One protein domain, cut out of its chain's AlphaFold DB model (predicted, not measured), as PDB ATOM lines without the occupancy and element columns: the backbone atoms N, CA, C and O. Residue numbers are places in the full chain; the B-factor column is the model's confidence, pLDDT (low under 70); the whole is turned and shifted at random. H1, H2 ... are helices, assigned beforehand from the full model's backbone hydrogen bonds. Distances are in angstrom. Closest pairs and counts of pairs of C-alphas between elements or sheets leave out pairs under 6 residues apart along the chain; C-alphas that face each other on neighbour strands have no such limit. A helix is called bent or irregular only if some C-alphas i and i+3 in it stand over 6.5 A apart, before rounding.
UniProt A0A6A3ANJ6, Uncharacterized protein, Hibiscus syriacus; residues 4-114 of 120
ATOM      1  N   ASP A   4      21.626 -51.925   2.098       59.88
ATOM      2  CA  ASP A   4      23.049 -52.169   2.317       59.88
ATOM      3  C   ASP A   4      23.856 -52.126   1.012       59.88
ATOM      4  O   ASP A   4      24.917 -51.514   0.977       59.88
ATOM      5  N   GLY A   5      23.348 -52.676  -0.095       55.62
ATOM      6  CA  GLY A   5      24.108 -52.757  -1.353       55.62
ATOM      7  C   GLY A   5      24.454 -51.403  -1.991       55.62
ATOM      8  O   GLY A   5      25.598 -51.170  -2.387       55.62
ATOM      9  N   TRP A   6      23.484 -50.485  -2.080       58.41
ATOM     10  CA  TRP A   6      23.690 -49.160  -2.690       58.41
ATOM     11  C   TRP A   6      24.455 -48.206  -1.768       58.41
ATOM     12  O   TRP A   6      25.340 -47.483  -2.228       58.41
ATOM     13  N   THR A   7      24.164 -48.253  -0.466       65.56
ATOM     14  CA  THR A   7      24.849 -47.451   0.556       65.56
ATOM     15  C   THR A   7      26.327 -47.830   0.650       65.56
ATOM     16  O   THR A   7      27.177 -46.942   0.676       65.56
ATOM     17  N   ASN A   8      26.656 -49.126   0.590       71.69
ATOM     18  CA  ASN A   8      28.047 -49.586   0.585       71.69
ATOM     19  C   ASN A   8      28.804 -49.092  -0.649       71.69
ATOM     20  O   ASN A   8      29.888 -48.538  -0.511       71.69
ATOM     21  N   LYS A   9      28.213 -49.186  -1.846       73.12
ATOM     22  CA  LYS A   9      28.877 -48.742  -3.083       73.12
ATOM     23  C   LYS A   9      29.109 -47.228  -3.124       73.12
ATOM     24  O   LYS A   9      30.130 -46.763  -3.638       73.12
ATOM     25  N   PHE A  10      28.180 -46.453  -2.566       79.06
ATOM     26  CA  PHE A  10      28.350 -45.012  -2.387       79.06
ATOM     27  C   PHE A  10      29.478 -44.694  -1.394       79.06
ATOM     28  O   PHE A  10      30.354 -43.888  -1.707       79.06
ATOM     29  N   LEU A  11      29.501 -45.361  -0.234       85.94
ATOM     30  CA  LEU A  11      30.550 -45.185   0.774       85.94
ATOM     31  C   LEU A  11      31.930 -45.592   0.243       85.94
ATOM     32  O   LEU A  11      32.884 -44.838   0.410       85.94
ATOM     33  N   GLU A  12      32.034 -46.724  -0.450       83.88
ATOM     34  CA  GLU A  12      33.266 -47.175  -1.107       83.88
ATOM     35  C   GLU A  12      33.773 -46.141  -2.114       83.88
ATOM     36  O   GLU A  12      34.954 -45.796  -2.110       83.88
ATOM     37  N   THR A  13      32.869 -45.591  -2.931       87.88
ATOM     38  CA  THR A  13      33.209 -44.528  -3.883       87.88
ATOM     39  C   THR A  13      33.725 -43.291  -3.148       87.88
ATOM     40  O   THR A  13      34.777 -42.765  -3.499       87.88
ATOM     41  N   ALA A  14      33.038 -42.842  -2.094       90.06
ATOM     42  CA  ALA A  14      33.450 -41.673  -1.320       90.06
ATOM     43  C   ALA A  14      34.813 -41.871  -0.634       90.06
ATOM     44  O   ALA A  14      35.658 -40.973  -0.668       90.06
ATOM     45  N   VAL A  15      35.057 -43.048  -0.049       91.75
ATOM     46  CA  VAL A  15      36.341 -43.403   0.577       91.75
ATOM     47  C   VAL A  15      37.461 -43.422  -0.462       91.75
ATOM     48  O   VAL A  15      38.509 -42.818  -0.231       91.75
ATOM     49  N   ALA A  16      37.234 -44.048  -1.620       90.00
ATOM     50  CA  ALA A  16      38.215 -44.094  -2.700       90.00
ATOM     51  C   ALA A  16      38.560 -42.692  -3.224       90.00
ATOM     52  O   ALA A  16      39.735 -42.385  -3.420       90.00
ATOM     53  N   LEU A  17      37.565 -41.814  -3.385       91.69
ATOM     54  CA  LEU A  17      37.795 -40.433  -3.816       91.69
ATOM     55  C   LEU A  17      38.545 -39.614  -2.771       91.69
ATOM     56  O   LEU A  17      39.451 -38.866  -3.126       91.69
ATOM     57  N   LYS A  18      38.232 -39.794  -1.483       92.94
ATOM     58  CA  LYS A  18      38.958 -39.134  -0.390       92.94
ATOM     59  C   LYS A  18      40.426 -39.570  -0.315       92.94
ATOM     60  O   LYS A  18      41.267 -38.790   0.117       92.94
ATOM     61  N   ALA A  19      40.730 -40.802  -0.719       94.00
ATOM     62  CA  ALA A  19      42.095 -41.320  -0.760       94.00
ATOM     63  C   ALA A  19      42.909 -40.808  -1.967       94.00
ATOM     64  O   ALA A  19      44.133 -40.942  -1.978       94.00
ATOM     65  N   MET A  20      42.265 -40.226  -2.985       95.31
ATOM     66  CA  MET A  20      42.957 -39.641  -4.133       95.31
ATOM     67  C   MET A  20      43.550 -38.271  -3.798       95.31
ATOM     68  O   MET A  20      42.965 -37.475  -3.068       95.31
ATOM     69  N   SER A  21      44.698 -37.958  -4.405       96.44
ATOM     70  CA  SER A  21      45.229 -36.597  -4.353       96.44
ATOM     71  C   SER A  21      44.313 -35.629  -5.109       96.44
ATOM     72  O   SER A  21      43.746 -35.984  -6.148       96.44
ATOM     73  N   THR A  22      44.236 -34.380  -4.651       95.56
ATOM     74  CA  THR A  22      43.485 -33.317  -5.337       95.56
ATOM     75  C   THR A  22      43.934 -33.151  -6.789       95.56
ATOM     76  O   THR A  22      43.099 -33.006  -7.672       95.56
ATOM     77  N   SER A  23      45.240 -33.261  -7.069       96.75
ATOM     78  CA  SER A  23      45.759 -33.178  -8.443       96.75
ATOM     79  C   SER A  23      45.257 -34.323  -9.330       96.75
ATOM     80  O   SER A  23      44.947 -34.109 -10.500       96.75
ATOM     81  N   THR A  24      45.151 -35.540  -8.789       96.88
ATOM     82  CA  THR A  24      44.596 -36.690  -9.518       96.88
ATOM     83  C   THR A  24      43.120 -36.480  -9.838       96.88
ATOM     84  O   THR A  24      42.689 -36.788 -10.948       96.88
ATOM     85  N   LEU A  25      42.356 -35.973  -8.870       95.88
ATOM     86  CA  LEU A  25      40.933 -35.688  -9.022       95.88
ATOM     87  C   LEU A  25      40.703 -34.601 -10.085       95.88
ATOM     88  O   LEU A  25      39.902 -34.804 -10.993       95.88
ATOM     89  N   GLU A  26      41.473 -33.511 -10.034       96.94
ATOM     90  CA  GLU A  26      41.366 -32.398 -10.984       96.94
ATOM     91  C   GLU A  26      41.658 -32.843 -12.420       96.94
ATOM     92  O   GLU A  26      40.877 -32.566 -13.324       96.94
ATOM     93  N   LYS A  27      42.706 -33.652 -12.634       97.94
ATOM     94  CA  LYS A  27      43.015 -34.208 -13.965       97.94
ATOM     95  C   LYS A  27      41.868 -35.041 -14.547       97.94
ATOM     96  O   LYS A  27      41.704 -35.082 -15.764       97.94
ATOM     97  N   LYS A  28      41.094 -35.728 -13.701       96.88
ATOM     98  CA  LYS A  28      39.923 -36.507 -14.139       96.88
ATOM     99  C   LYS A  28      38.734 -35.601 -14.453       96.88
ATOM    100  O   LYS A  28      38.074 -35.832 -15.461       96.88
ATOM    101  N   PHE A  29      38.493 -34.559 -13.654       96.00
ATOM    102  CA  PHE A  29      37.505 -33.526 -13.988       96.00
ATOM    103  C   PHE A  29      37.839 -32.855 -15.320       96.00
ATOM    104  O   PHE A  29      36.996 -32.827 -16.213       96.00
ATOM    105  N   ASP A  30      39.087 -32.431 -15.510       97.88
ATOM    106  CA  ASP A  30      39.552 -31.842 -16.765       97.88
ATOM    107  C   ASP A  30      39.359 -32.778 -17.962       97.88
ATOM    108  O   ASP A  30      38.993 -32.323 -19.046       97.88
ATOM    109  N   ALA A  31      39.552 -34.087 -17.775       97.62
ATOM    110  CA  ALA A  31      39.285 -35.069 -18.820       97.62
ATOM    111  C   ALA A  31      37.815 -35.042 -19.262       97.62
ATOM    112  O   ALA A  31      37.558 -35.029 -20.461       97.62
ATOM    113  N   PHE A  32      36.857 -34.966 -18.334       96.44
ATOM    114  CA  PHE A  32      35.430 -34.853 -18.660       96.44
ATOM    115  C   PHE A  32      35.039 -33.470 -19.203       96.44
ATOM    116  O   PHE A  32      34.253 -33.397 -20.148       96.44
ATOM    117  N   ARG A  33      35.618 -32.381 -18.683       97.31
ATOM    118  CA  ARG A  33      35.358 -31.008 -19.161       97.31
ATOM    119  C   ARG A  33      35.733 -30.818 -20.632       97.31
ATOM    120  O   ARG A  33      35.054 -30.080 -21.342       97.31
ATOM    121  N   ARG A  34      36.745 -31.540 -21.135       97.12
ATOM    122  CA  ARG A  34      37.085 -31.584 -22.578       97.12
ATOM    123  C   ARG A  34      35.930 -32.066 -23.464       97.12
ATOM    124  O   ARG A  34      35.929 -31.776 -24.654       97.12
ATOM    125  N   TRP A  35      34.946 -32.757 -22.890       96.69
ATOM    126  CA  TRP A  35      33.735 -33.232 -23.564       96.69
ATOM    127  C   TRP A  35      32.506 -32.354 -23.289       96.69
ATOM    128  O   TRP A  35      31.371 -32.794 -23.491       96.69
ATOM    129  N   GLY A  36      32.726 -31.126 -22.808       96.06
ATOM    130  CA  GLY A  36      31.680 -30.140 -22.541       96.06
ATOM    131  C   GLY A  36      30.845 -30.423 -21.292       96.06
ATOM    132  O   GLY A  36      29.792 -29.818 -21.133       96.06
ATOM    133  N   LEU A  37      31.288 -31.338 -20.427       95.75
ATOM    134  CA  LEU A  37      30.582 -31.687 -19.197       95.75
ATOM    135  C   LEU A  37      30.954 -30.725 -18.071       95.75
ATOM    136  O   LEU A  37      32.131 -30.428 -17.858       95.75
ATOM    137  N   SER A  38      29.951 -30.293 -17.315       95.00
ATOM    138  CA  SER A  38      30.161 -29.637 -16.028       95.00
ATOM    139  C   SER A  38      30.481 -30.657 -14.933       95.00
ATOM    140  O   SER A  38      30.102 -31.828 -15.012       95.00
ATOM    141  N   ASP A  39      31.121 -30.202 -13.856       92.19
ATOM    142  CA  ASP A  39      31.482 -31.067 -12.726       92.19
ATOM    143  C   ASP A  39      30.260 -31.747 -12.081       92.19
ATOM    144  O   ASP A  39      30.360 -32.863 -11.576       92.19
ATOM    145  N   GLN A  40      29.089 -31.100 -12.139       90.38
ATOM    146  CA  GLN A  40      27.830 -31.612 -11.585       90.38
ATOM    147  C   GLN A  40      27.215 -32.746 -12.417       90.38
ATOM    148  O   GLN A  40      26.414 -33.524 -11.901       90.38
ATOM    149  N   GLU A  41      27.578 -32.859 -13.695       89.00
ATOM    150  CA  GLU A  41      27.102 -33.927 -14.580       89.00
ATOM    151  C   GLU A  41      27.918 -35.218 -14.437       89.00
ATOM    152  O   GLU A  41      27.523 -36.264 -14.960       89.00
ATOM    153  N   ILE A  42      29.045 -35.170 -13.720       90.00
ATOM    154  CA  ILE A  42      29.958 -36.299 -13.562       90.00
ATOM    155  C   ILE A  42      29.596 -37.061 -12.291       90.00
ATOM    156  O   ILE A  42      29.803 -36.603 -11.168       90.00
ATOM    157  N   HIS A  43      29.086 -38.277 -12.463       89.12
ATOM    158  CA  HIS A  43      28.802 -39.142 -11.328       89.12
ATOM    159  C   HIS A  43      30.111 -39.535 -10.600       89.12
ATOM    160  O   HIS A  43      31.070 -39.925 -11.270       89.12
ATOM    161  N   PRO A  44      30.175 -39.529  -9.252       89.38
ATOM    162  CA  PRO A  44      31.412 -39.795  -8.505       89.38
ATOM    163  C   PRO A  44      32.128 -41.102  -8.878       89.38
ATOM    164  O   PRO A  44      33.353 -41.160  -8.910       89.38
ATOM    165  N   SER A  45      31.384 -42.157  -9.218       89.06
ATOM    166  CA  SER A  45      31.976 -43.437  -9.639       89.06
ATOM    167  C   SER A  45      32.729 -43.368 -10.974       89.06
ATOM    168  O   SER A  45      33.626 -44.181 -11.191       89.06
ATOM    169  N   CYS A  46      32.436 -42.394 -11.845       90.62
ATOM    170  CA  CYS A  46      33.212 -42.148 -13.066       90.62
ATOM    171  C   CYS A  46      34.663 -41.762 -12.750       90.62
ATOM    172  O   CYS A  46      35.566 -42.015 -13.541       90.62
ATOM    173  N   MET A  47      34.914 -41.202 -11.565       92.44
ATOM    174  CA  MET A  47      36.253 -40.804 -11.135       92.44
ATOM    175  C   MET A  47      37.107 -41.978 -10.647       92.44
ATOM    176  O   MET A  47      38.304 -41.809 -10.408       92.44
ATOM    177  N   LEU A  48      36.546 -43.184 -10.540       92.31
ATOM    178  CA  LEU A  48      37.284 -44.371 -10.105       92.31
ATOM    179  C   LEU A  48      38.150 -44.992 -11.216       92.31
ATOM    180  O   LEU A  48      39.028 -45.795 -10.916       92.31
ATOM    181  N   VAL A  49      37.964 -44.606 -12.483       93.06
ATOM    182  CA  VAL A  49      38.716 -45.151 -13.633       93.06
ATOM    183  C   VAL A  49      39.860 -44.238 -14.073       93.06
ATOM    184  O   VAL A  49      39.862 -43.056 -13.745       93.06
ATOM    185  N   SER A  50      40.866 -44.749 -14.787       94.62
ATOM    186  CA  SER A  50      41.997 -43.933 -15.259       94.62
ATOM    187  C   SER A  50      41.555 -42.813 -16.215       94.62
ATOM    188  O   SER A  50      40.507 -42.900 -16.849       94.62
ATOM    189  N   VAL A  51      42.373 -41.759 -16.327       97.00
ATOM    190  CA  VAL A  51      42.153 -40.682 -17.312       97.00
ATOM    191  C   VAL A  51      42.144 -41.249 -18.731       97.00
ATOM    192  O   VAL A  51      41.263 -40.898 -19.507       97.00
ATOM    193  N   ASP A  52      43.051 -42.177 -19.036       97.06
ATOM    194  CA  ASP A  52      43.115 -42.831 -20.346       97.06
ATOM    195  C   ASP A  52      41.813 -43.582 -20.657       97.06
ATOM    196  O   ASP A  52      41.218 -43.358 -21.704       97.06
ATOM    197  N   ASN A  53      41.271 -44.345 -19.697       96.12
ATOM    198  CA  ASN A  53      39.979 -45.015 -19.880       96.12
ATOM    199  C   ASN A  53      38.836 -44.022 -20.128       96.12
ATOM    200  O   ASN A  53      37.939 -44.320 -20.913       96.12
ATOM    201  N   ILE A  54      38.835 -42.865 -19.454       96.75
ATOM    202  CA  ILE A  54      37.832 -41.816 -19.694       96.75
ATOM    203  C   ILE A  54      37.956 -41.315 -21.132       96.75
ATOM    204  O   ILE A  54      36.960 -41.283 -21.852       96.75
ATOM    205  N   MET A  55      39.168 -40.957 -21.555       97.81
ATOM    206  CA  MET A  55      39.428 -40.418 -22.887       97.81
ATOM    207  C   MET A  55      39.070 -41.421 -23.987       97.81
ATOM    208  O   MET A  55      38.348 -41.053 -24.911       97.81
ATOM    209  N   ASP A  56      39.491 -42.678 -23.856       97.75
ATOM    210  CA  ASP A  56      39.243 -43.723 -24.853       97.75
ATOM    211  C   ASP A  56      37.752 -44.071 -24.965       97.75
ATOM    212  O   ASP A  56      37.211 -44.213 -26.065       97.75
ATOM    213  N   MET A  57      37.060 -44.175 -23.824       97.19
ATOM    214  CA  MET A  57      35.622 -44.447 -23.784       97.19
ATOM    215  C   MET A  57      34.822 -43.309 -24.422       97.19
ATOM    216  O   MET A  57      33.914 -43.557 -25.219       97.19
ATOM    217  N   MET A  58      35.161 -42.065 -24.072       97.44
ATOM    218  CA  MET A  58      34.483 -40.884 -24.596       97.44
ATOM    219  C   MET A  58      34.771 -40.695 -26.087       97.44
ATOM    220  O   MET A  58      33.829 -40.492 -26.847       97.44
ATOM    221  N   ASP A  59      36.016 -40.856 -26.543       98.12
ATOM    222  CA  ASP A  59      36.350 -40.784 -27.972       98.12
ATOM    223  C   ASP A  59      35.576 -41.813 -28.789       98.12
ATOM    224  O   ASP A  59      34.963 -41.487 -29.808       98.12
ATOM    225  N   PHE A  60      35.527 -43.057 -28.317       98.06
ATOM    226  CA  PHE A  60      34.789 -44.083 -29.028       98.06
ATOM    227  C   PHE A  60      33.279 -43.802 -29.055       98.06
ATOM    228  O   PHE A  60      32.680 -43.747 -30.131       98.06
ATOM    229  N   LEU A  61      32.644 -43.612 -27.898       96.88
ATOM    230  CA  LEU A  61      31.187 -43.491 -27.844       96.88
ATOM    231  C   LEU A  61      30.676 -42.156 -28.392       96.88
ATOM    232  O   LEU A  61      29.630 -42.142 -29.040       96.88
ATOM    233  N   VAL A  62      31.398 -41.058 -28.167       97.00
ATOM    234  CA  VAL A  62      30.982 -39.721 -28.609       97.00
ATOM    235  C   VAL A  62      31.407 -39.470 -30.049       97.00
ATOM    236  O   VAL A  62      30.545 -39.267 -30.898       97.00
ATOM    237  N   ASN A  63      32.703 -39.547 -30.365       96.88
ATOM    238  CA  ASN A  63      33.181 -39.170 -31.700       96.88
ATOM    239  C   ASN A  63      32.918 -40.254 -32.751       96.88
ATOM    240  O   ASN A  63      32.525 -39.937 -33.872       96.88
ATOM    241  N   LYS A  64      33.150 -41.535 -32.425       96.25
ATOM    242  CA  LYS A  64      33.068 -42.625 -33.423       96.25
ATOM    243  C   LYS A  64      31.667 -43.220 -33.568       96.25
ATOM    244  O   LYS A  64      31.327 -43.713 -34.646       96.25
ATOM    245  N   VAL A  65      30.874 -43.228 -32.496       94.38
ATOM    246  CA  VAL A  65      29.512 -43.792 -32.503       94.38
ATOM    247  C   VAL A  65      28.434 -42.706 -32.549       94.38
ATOM    248  O   VAL A  65      27.394 -42.938 -33.161       94.38
ATOM    249  N   GLY A  66      28.682 -41.525 -31.977       93.94
ATOM    250  CA  GLY A  66      27.758 -40.388 -32.040       93.94
ATOM    251  C   GLY A  66      26.812 -40.250 -30.844       93.94
ATOM    252  O   GLY A  66      25.797 -39.565 -30.949       93.94
ATOM    253  N   TYR A  67      27.098 -40.887 -29.703       94.56
ATOM    254  CA  TYR A  67      26.336 -40.637 -28.476       94.56
ATOM    255  C   TYR A  67      26.680 -39.266 -27.877       94.56
ATOM    256  O   TYR A  67      27.821 -38.821 -27.921       94.56
ATOM    257  N   SER A  68      25.715 -38.604 -27.234       95.06
ATOM    258  CA  SER A  68      25.997 -37.364 -26.496       95.06
ATOM    259  C   SER A  68      26.874 -37.632 -25.265       95.06
ATOM    260  O   SER A  68      26.610 -38.596 -24.537       95.06
ATOM    261  N   SER A  69      27.819 -36.741 -24.958       95.56
ATOM    262  CA  SER A  69      28.696 -36.844 -23.779       95.56
ATOM    263  C   SER A  69      27.920 -36.976 -22.463       95.56
ATOM    264  O   SER A  69      28.241 -37.842 -21.649       95.56
ATOM    265  N   THR A  70      26.841 -36.209 -22.280       93.75
ATOM    266  CA  THR A  70      25.986 -36.276 -21.080       93.75
ATOM    267  C   THR A  70      25.338 -37.651 -20.893       93.75
ATOM    268  O   THR A  70      25.238 -38.140 -19.769       93.75
ATOM    269  N   LEU A  71      24.908 -38.311 -21.976       92.50
ATOM    270  CA  LEU A  71      24.343 -39.667 -21.903       92.50
ATOM    271  C   LEU A  71      25.392 -40.684 -21.438       92.50
ATOM    272  O   LEU A  71      25.103 -41.504 -20.569       92.50
ATOM    273  N   VAL A  72      26.604 -40.597 -21.990       94.56
ATOM    274  CA  VAL A  72      27.729 -41.475 -21.636       94.56
ATOM    275  C   VAL A  72      28.116 -41.272 -20.165       94.56
ATOM    276  O   VAL A  72      28.219 -42.243 -19.417       94.56
ATOM    277  N   ALA A  73      28.239 -40.021 -19.712       91.31
ATOM    278  CA  ALA A  73      28.613 -39.685 -18.335       91.31
ATOM    279  C   ALA A  73      27.559 -40.092 -17.288       91.31
ATOM    280  O   ALA A  73      27.917 -40.509 -16.184       91.31
ATOM    281  N   LYS A  74      26.263 -40.034 -17.634       89.06
ATOM    282  CA  LYS A  74      25.170 -40.496 -16.757       89.06
ATOM    283  C   LYS A  74      25.241 -41.994 -16.469       89.06
ATOM    284  O   LYS A  74      24.821 -42.428 -15.397       89.06
ATOM    285  N   GLN A  75      25.792 -42.783 -17.389       89.25
ATOM    286  CA  GLN A  75      25.897 -44.228 -17.239       89.25
ATOM    287  C   GLN A  75      27.280 -44.640 -16.725       89.25
ATOM    288  O   GLN A  75      28.043 -45.330 -17.395       89.25
ATOM    289  N   SER A  76      27.599 -44.246 -15.492       87.62
ATOM    290  CA  SER A  76      28.927 -44.453 -14.894       87.62
ATOM    291  C   SER A  76      29.444 -45.901 -14.904       87.62
ATOM    292  O   SER A  76      30.653 -46.134 -14.930       87.62
ATOM    293  N   SER A  77      28.546 -46.891 -14.921       88.00
ATOM    294  CA  SER A  77      28.877 -48.318 -14.969       88.00
ATOM    295  C   SER A  77      29.675 -48.731 -16.206       88.00
ATOM    296  O   SER A  77      30.438 -49.695 -16.117       88.00
ATOM    297  N   ILE A  78      29.530 -48.038 -17.341       92.75
ATOM    298  CA  ILE A  78      30.219 -48.413 -18.589       92.75
ATOM    299  C   ILE A  78      31.727 -48.195 -18.499       92.75
ATOM    300  O   ILE A  78      32.480 -48.962 -19.089       92.75
ATOM    301  N   PHE A  79      32.174 -47.210 -17.716       92.06
ATOM    302  CA  PHE A  79      33.596 -46.919 -17.539       92.06
ATOM    303  C   PHE A  79      34.328 -48.064 -16.827       92.06
ATOM    304  O   PHE A  79      35.521 -48.263 -17.033       92.06
ATOM    305  N   ALA A  80      33.604 -48.866 -16.040       89.00
ATOM    306  CA  ALA A  80      34.130 -50.071 -15.402       89.00
ATOM    307  C   ALA A  80      34.118 -51.312 -16.320       89.00
ATOM    308  O   ALA A  80      34.495 -52.403 -15.890       89.00
ATOM    309  N   ARG A  81      33.642 -51.195 -17.567       91.50
ATOM    310  CA  ARG A  81      33.610 -52.291 -18.545       91.50
ATOM    311  C   ARG A  81      34.804 -52.195 -19.492       91.50
ATOM    312  O   ARG A  81      35.319 -51.118 -19.761       91.50
ATOM    313  N   SER A  82      35.217 -53.336 -20.042       93.00
ATOM    314  CA  SER A  82      36.253 -53.358 -21.078       93.00
ATOM    315  C   SER A  82      35.752 -52.671 -22.348       93.00
ATOM    316  O   SER A  82      34.746 -53.097 -22.925       93.00
ATOM    317  N   LEU A  83      36.479 -51.644 -22.794       95.06
ATOM    318  CA  LEU A  83      36.193 -50.949 -24.045       95.06
ATOM    319  C   LEU A  83      36.201 -51.938 -25.219       95.06
ATOM    320  O   LEU A  83      35.178 -52.133 -25.869       95.06
ATOM    321  N   GLU A  84      37.316 -52.637 -25.418       95.56
ATOM    322  CA  GLU A  84      37.517 -53.541 -26.556       95.56
ATOM    323  C   GLU A  84      36.636 -54.791 -26.508       95.56
ATOM    324  O   GLU A  84      36.053 -55.174 -27.518       95.56
ATOM    325  N   LYS A  85      36.517 -55.437 -25.340       93.62
ATOM    326  CA  LYS A  85      35.810 -56.724 -25.247       93.62
ATOM    327  C   LYS A  85      34.297 -56.575 -25.178       93.62
ATOM    328  O   LYS A  85      33.588 -57.535 -25.454       93.62
ATOM    329  N   ARG A  86      33.792 -55.409 -24.762       93.69
ATOM    330  CA  ARG A  86      32.369 -55.251 -24.442       93.69
ATOM    331  C   ARG A  86      31.730 -54.014 -25.043       93.69
ATOM    332  O   ARG A  86      30.656 -54.130 -25.617       93.69
ATOM    333  N   ILE A  87      32.338 -52.842 -24.918       95.81
ATOM    334  CA  ILE A  87      31.700 -51.613 -25.404       95.81
ATOM    335  C   ILE A  87      31.738 -51.549 -26.933       95.81
ATOM    336  O   ILE A  87      30.698 -51.348 -27.560       95.81
ATOM    337  N   VAL A  88      32.902 -51.791 -27.539       96.69
ATOM    338  CA  VAL A  88      33.084 -51.724 -28.995       96.69
ATOM    339  C   VAL A  88      32.173 -52.712 -29.736       96.69
ATOM    340  O   VAL A  88      31.403 -52.252 -30.582       96.69
ATOM    341  N   PRO A  89      32.151 -54.024 -29.416       96.00
ATOM    342  CA  PRO A  89      31.339 -54.983 -30.166       96.00
ATOM    343  C   PRO A  89      29.845 -54.651 -30.103       96.00
ATOM    344  O   PRO A  89      29.153 -54.688 -31.118       96.00
ATOM    345  N   ARG A  90      29.356 -54.246 -28.926       96.00
ATOM    346  CA  ARG A  90      27.936 -53.948 -28.714       96.00
ATOM    347  C   ARG A  90      27.498 -52.651 -29.384       96.00
ATOM    348  O   ARG A  90      26.418 -52.600 -29.965       96.00
ATOM    349  N   ALA A  91      28.335 -51.615 -29.343       95.88
ATOM    350  CA  ALA A  91      28.049 -50.360 -30.028       95.88
ATOM    351  C   ALA A  91      27.979 -50.555 -31.549       95.88
ATOM    352  O   ALA A  91      27.065 -50.041 -32.191       95.88
ATOM    353  N   LEU A  92      28.912 -51.330 -32.116       95.38
ATOM    354  CA  LEU A  92      28.933 -51.634 -33.547       95.38
ATOM    355  C   LEU A  92      27.732 -52.487 -33.968       95.38
ATOM    356  O   LEU A  92      27.111 -52.179 -34.981       95.38
ATOM    357  N   PHE A  93      27.366 -53.492 -33.170       94.56
ATOM    358  CA  PHE A  93      26.175 -54.311 -33.409       94.56
ATOM    359  C   PHE A  93      24.895 -53.466 -33.451       94.56
ATOM    360  O   PHE A  93      24.125 -53.548 -34.404       94.56
ATOM    361  N   VAL A  94      24.691 -52.597 -32.457       94.56
ATOM    362  CA  VAL A  94      23.509 -51.719 -32.412       94.56
ATOM    363  C   VAL A  94      23.508 -50.727 -33.569       94.56
ATOM    364  O   VAL A  94      22.467 -50.521 -34.189       94.56
ATOM    365  N   ARG A  95      24.666 -50.149 -33.907       93.44
ATOM    366  CA  ARG A  95      24.790 -49.252 -35.062       93.44
ATOM    367  C   ARG A  95      24.375 -49.954 -36.357       93.44
ATOM    368  O   ARG A  95      23.654 -49.363 -37.156       93.44
ATOM    369  N   GLU A  96      24.781 -51.209 -36.535       94.88
ATOM    370  CA  GLU A  96      24.394 -52.017 -37.692       94.88
ATOM    371  C   GLU A  96      22.881 -52.281 -37.722       94.88
ATOM    372  O   GLU A  96      22.248 -52.046 -38.752       94.88
ATOM    373  N   LEU A  97      22.281 -52.695 -36.597       94.19
ATOM    374  CA  LEU A  97      20.832 -52.926 -36.495       94.19
ATOM    375  C   LEU A  97      20.018 -51.691 -36.897       94.19
ATOM    376  O   LEU A  97      19.084 -51.805 -37.694       94.19
ATOM    377  N   LEU A  98      20.397 -50.522 -36.375       93.62
ATOM    378  CA  LEU A  98      19.741 -49.253 -36.692       93.62
ATOM    379  C   LEU A  98      19.927 -48.891 -38.173       93.62
ATOM    380  O   LEU A  98      18.969 -48.509 -38.836       93.62
ATOM    381  N   SER A  99      21.134 -49.074 -38.723       94.75
ATOM    382  CA  SER A  99      21.417 -48.767 -40.135       94.75
ATOM    383  C   SER A  99      20.618 -49.623 -41.125       94.75
ATOM    384  O   SER A  99      20.319 -49.176 -42.230       94.75
ATOM    385  N   ARG A 100      20.240 -50.843 -40.719       96.38
ATOM    386  CA  ARG A 100      19.422 -51.770 -41.515       96.38
ATOM    387  C   ARG A 100      17.918 -51.584 -41.316       96.38
ATOM    388  O   ARG A 100      17.148 -52.306 -41.943       96.38
ATOM    389  N   GLY A 101      17.496 -50.685 -40.426       95.69
ATOM    390  CA  GLY A 101      16.086 -50.529 -40.060       95.69
ATOM    391  C   GLY A 101      15.507 -51.745 -39.327       95.69
ATOM    392  O   GLY A 101      14.301 -51.958 -39.354       95.69
ATOM    393  N   LEU A 102      16.354 -52.563 -38.688       95.00
ATOM    394  CA  LEU A 102      15.909 -53.709 -37.881       95.00
ATOM    395  C   LEU A 102      15.453 -53.290 -36.473       95.00
ATOM    396  O   LEU A 102      14.883 -54.097 -35.742       95.00
ATOM    397  N   ALA A 103      15.720 -52.039 -36.094       92.69
ATOM    398  CA  ALA A 103      15.212 -51.394 -34.894       92.69
ATOM    399  C   ALA A 103      15.109 -49.880 -35.123       92.69
ATOM    400  O   ALA A 103      15.966 -49.301 -35.792       92.69
ATOM    401  N   ASP A 104      14.114 -49.238 -34.509       89.62
ATOM    402  CA  ASP A 104      13.946 -47.778 -34.572       89.62
ATOM    403  C   ASP A 104      14.831 -47.055 -33.546       89.62
ATOM    404  O   ASP A 104      15.343 -45.963 -33.781       89.62
ATOM    405  N   SER A 105      15.007 -47.660 -32.369       90.88
ATOM    406  CA  SER A 105      15.888 -47.161 -31.316       90.88
ATOM    407  C   SER A 105      16.263 -48.279 -30.346       90.88
ATOM    408  O   SER A 105      15.514 -49.239 -30.158       90.88
ATOM    409  N   VAL A 106      17.423 -48.151 -29.700       90.00
ATOM    410  CA  VAL A 106      17.861 -49.062 -28.636       90.00
ATOM    411  C   VAL A 106      18.272 -48.238 -27.426       90.00
ATOM    412  O   VAL A 106      18.997 -47.249 -27.533       90.00
ATOM    413  N   ARG A 107      17.805 -48.640 -26.243       91.44
ATOM    414  CA  ARG A 107      18.143 -47.946 -24.998       91.44
ATOM    415  C   ARG A 107      19.623 -48.129 -24.674       91.44
ATOM    416  O   ARG A 107      20.066 -49.256 -24.496       91.44
ATOM    417  N   PHE A 108      20.348 -47.031 -24.468       90.88
ATOM    418  CA  PHE A 108      21.778 -47.044 -24.125       90.88
ATOM    419  C   PHE A 108      22.121 -48.001 -22.969       90.88
ATOM    420  O   PHE A 108      23.019 -48.834 -23.085       90.88
ATOM    421  N   SER A 109      21.349 -47.953 -21.878       90.25
ATOM    422  CA  SER A 109      21.527 -48.850 -20.728       90.25
ATOM    423  C   SER A 109      21.334 -50.327 -21.099       90.25
ATOM    424  O   SER A 109      22.074 -51.183 -20.631       90.25
ATOM    425  N   MET A 110      20.384 -50.647 -21.987       89.62
ATOM    426  CA  MET A 110      20.185 -52.017 -22.473       89.62
ATOM    427  C   MET A 110      21.405 -52.511 -23.252       89.62
ATOM    428  O   MET A 110      21.768 -53.677 -23.131       89.62
ATOM    429  N   VAL A 111      22.071 -51.636 -24.006       91.94
ATOM    430  CA  VAL A 111      23.272 -52.008 -24.759       91.94
ATOM    431  C   VAL A 111      24.426 -52.342 -23.818       91.94
ATOM    432  O   VAL A 111      25.058 -53.390 -23.950       91.94
ATOM    433  N   PHE A 112      24.698 -51.484 -22.836       91.25
ATOM    434  CA  PHE A 112      25.966 -51.557 -22.104       91.25
ATOM    435  C   PHE A 112      25.872 -52.188 -20.704       91.25
ATOM    436  O   PHE A 112      26.852 -52.795 -20.243       91.25
ATOM    437  N   ASP A 113      24.703 -52.161 -20.058       87.12
ATOM    438  CA  ASP A 113      24.516 -52.729 -18.714       87.12
ATOM    439  C   ASP A 113      23.990 -54.167 -18.706       87.12
ATOM    440  O   ASP A 113      24.251 -54.890 -17.744       87.12
ATOM    441  N   SER A 114      23.306 -54.608 -19.767       86.62
ATOM    442  CA  SER A 114      22.805 -55.988 -19.901       86.62
ATOM    443  C   SER A 114      23.926 -57.010 -19.736       86.62
ATOM    444  O   SER A 114      25.040 -56.794 -20.217       86.62
TER     445      SER A 114
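This is residues 4 to 114 of the 120 residues of an uncharacterized protein of Hibiscus syriacus (UniProt A0A6A3ANJ6). The longest helix, H7, with H4 and H2 makes a stepped row of three nearly parallel helices running the same way, H4 in the middle and each shifted along the row so that they overlap only in part. The four short helices H3, H5, H6 and H8 cover one side of this row, H8 folding back on H7, while H1 makes a corner with H2 at one end and packs on H3 with residues 13 to 17. The printed part has 111 residues with eight named helices, H1 to H8 in order along the chain, and no named strand; the class is all helix. The whole is compact, with a radius of gyration of the C-alphas of 15.0 A and spans of 47 by 34 by 24 A.

H7 holds residues 83 to 99 and is 22.0 A long, from C-alpha 83 at (36.193, -50.949, -24.045) to C-alpha 99 at (21.417, -48.767, -40.135). It is only just irregular: C-alphas 85 and 88 are 6.8 A apart. H4 is residues 51 to 64, 18.6 A, and H2 is residues 22 to 33, 16.2 A. H1, residues 4 to 19, is 22.1 A long and begins at C-alpha 4 (23.049, -52.169, 2.317). The short helices are H3, residues 44 to 48, H5, residues 69 to 74, H6, residues 76 to 80, and H8, residues 108 to 113.

H7 touches the hub, H4, at a shallow tilt of 12 degrees, the same way; the C-alphas of Met 57 and Leu 83 are closest, 6.5 A apart. H7 and H8 form a helical hairpin at a shallow tilt of 30 degrees, opposite ways, with the C-alphas of Arg 90 and Val 111 closest at 6.4 A. H4 touches H2 with residues 51 to 55 alone, at a shallow tilt of 3 degrees, the same way; C-alphas 28 and 51 are closest, 5.7 A apart. H4 touches H5 at a steep tilt of 57 degrees, opposite ways, with the C-alphas of Val 62 and Ser 69 closest at 6.1 A. H6 touches H3, the C-alphas of Cys 46 and Ser 76 being closest at 5.2 A. H1 touches H3 with residues 13 to 17 alone, closest at C-alphas 13 and 45, 6.0 A. H1 and H2 are close but not clearly touching, and H2 and H7 are apart. Every O i to N i+4 pair is within hydrogen-bond range in H1, H2, H4, H5 and H8; the counts are 10 of 13 in H7 and 0 of 1 in both H3 and H6, where 2 of 2 O i to N i+3 pairs are within range.

The two C-alphas farthest apart are those of Ser 21 and Gly 101, 48.1 A. The printed part has no cut and no long link; H2 to H3, with 10 residues between, and H7 to H8, with 8, are short, and the others are tight. The mean pLDDT of the printed part is 91.9, and residues 4 to 7, which belong to H1, are under 70.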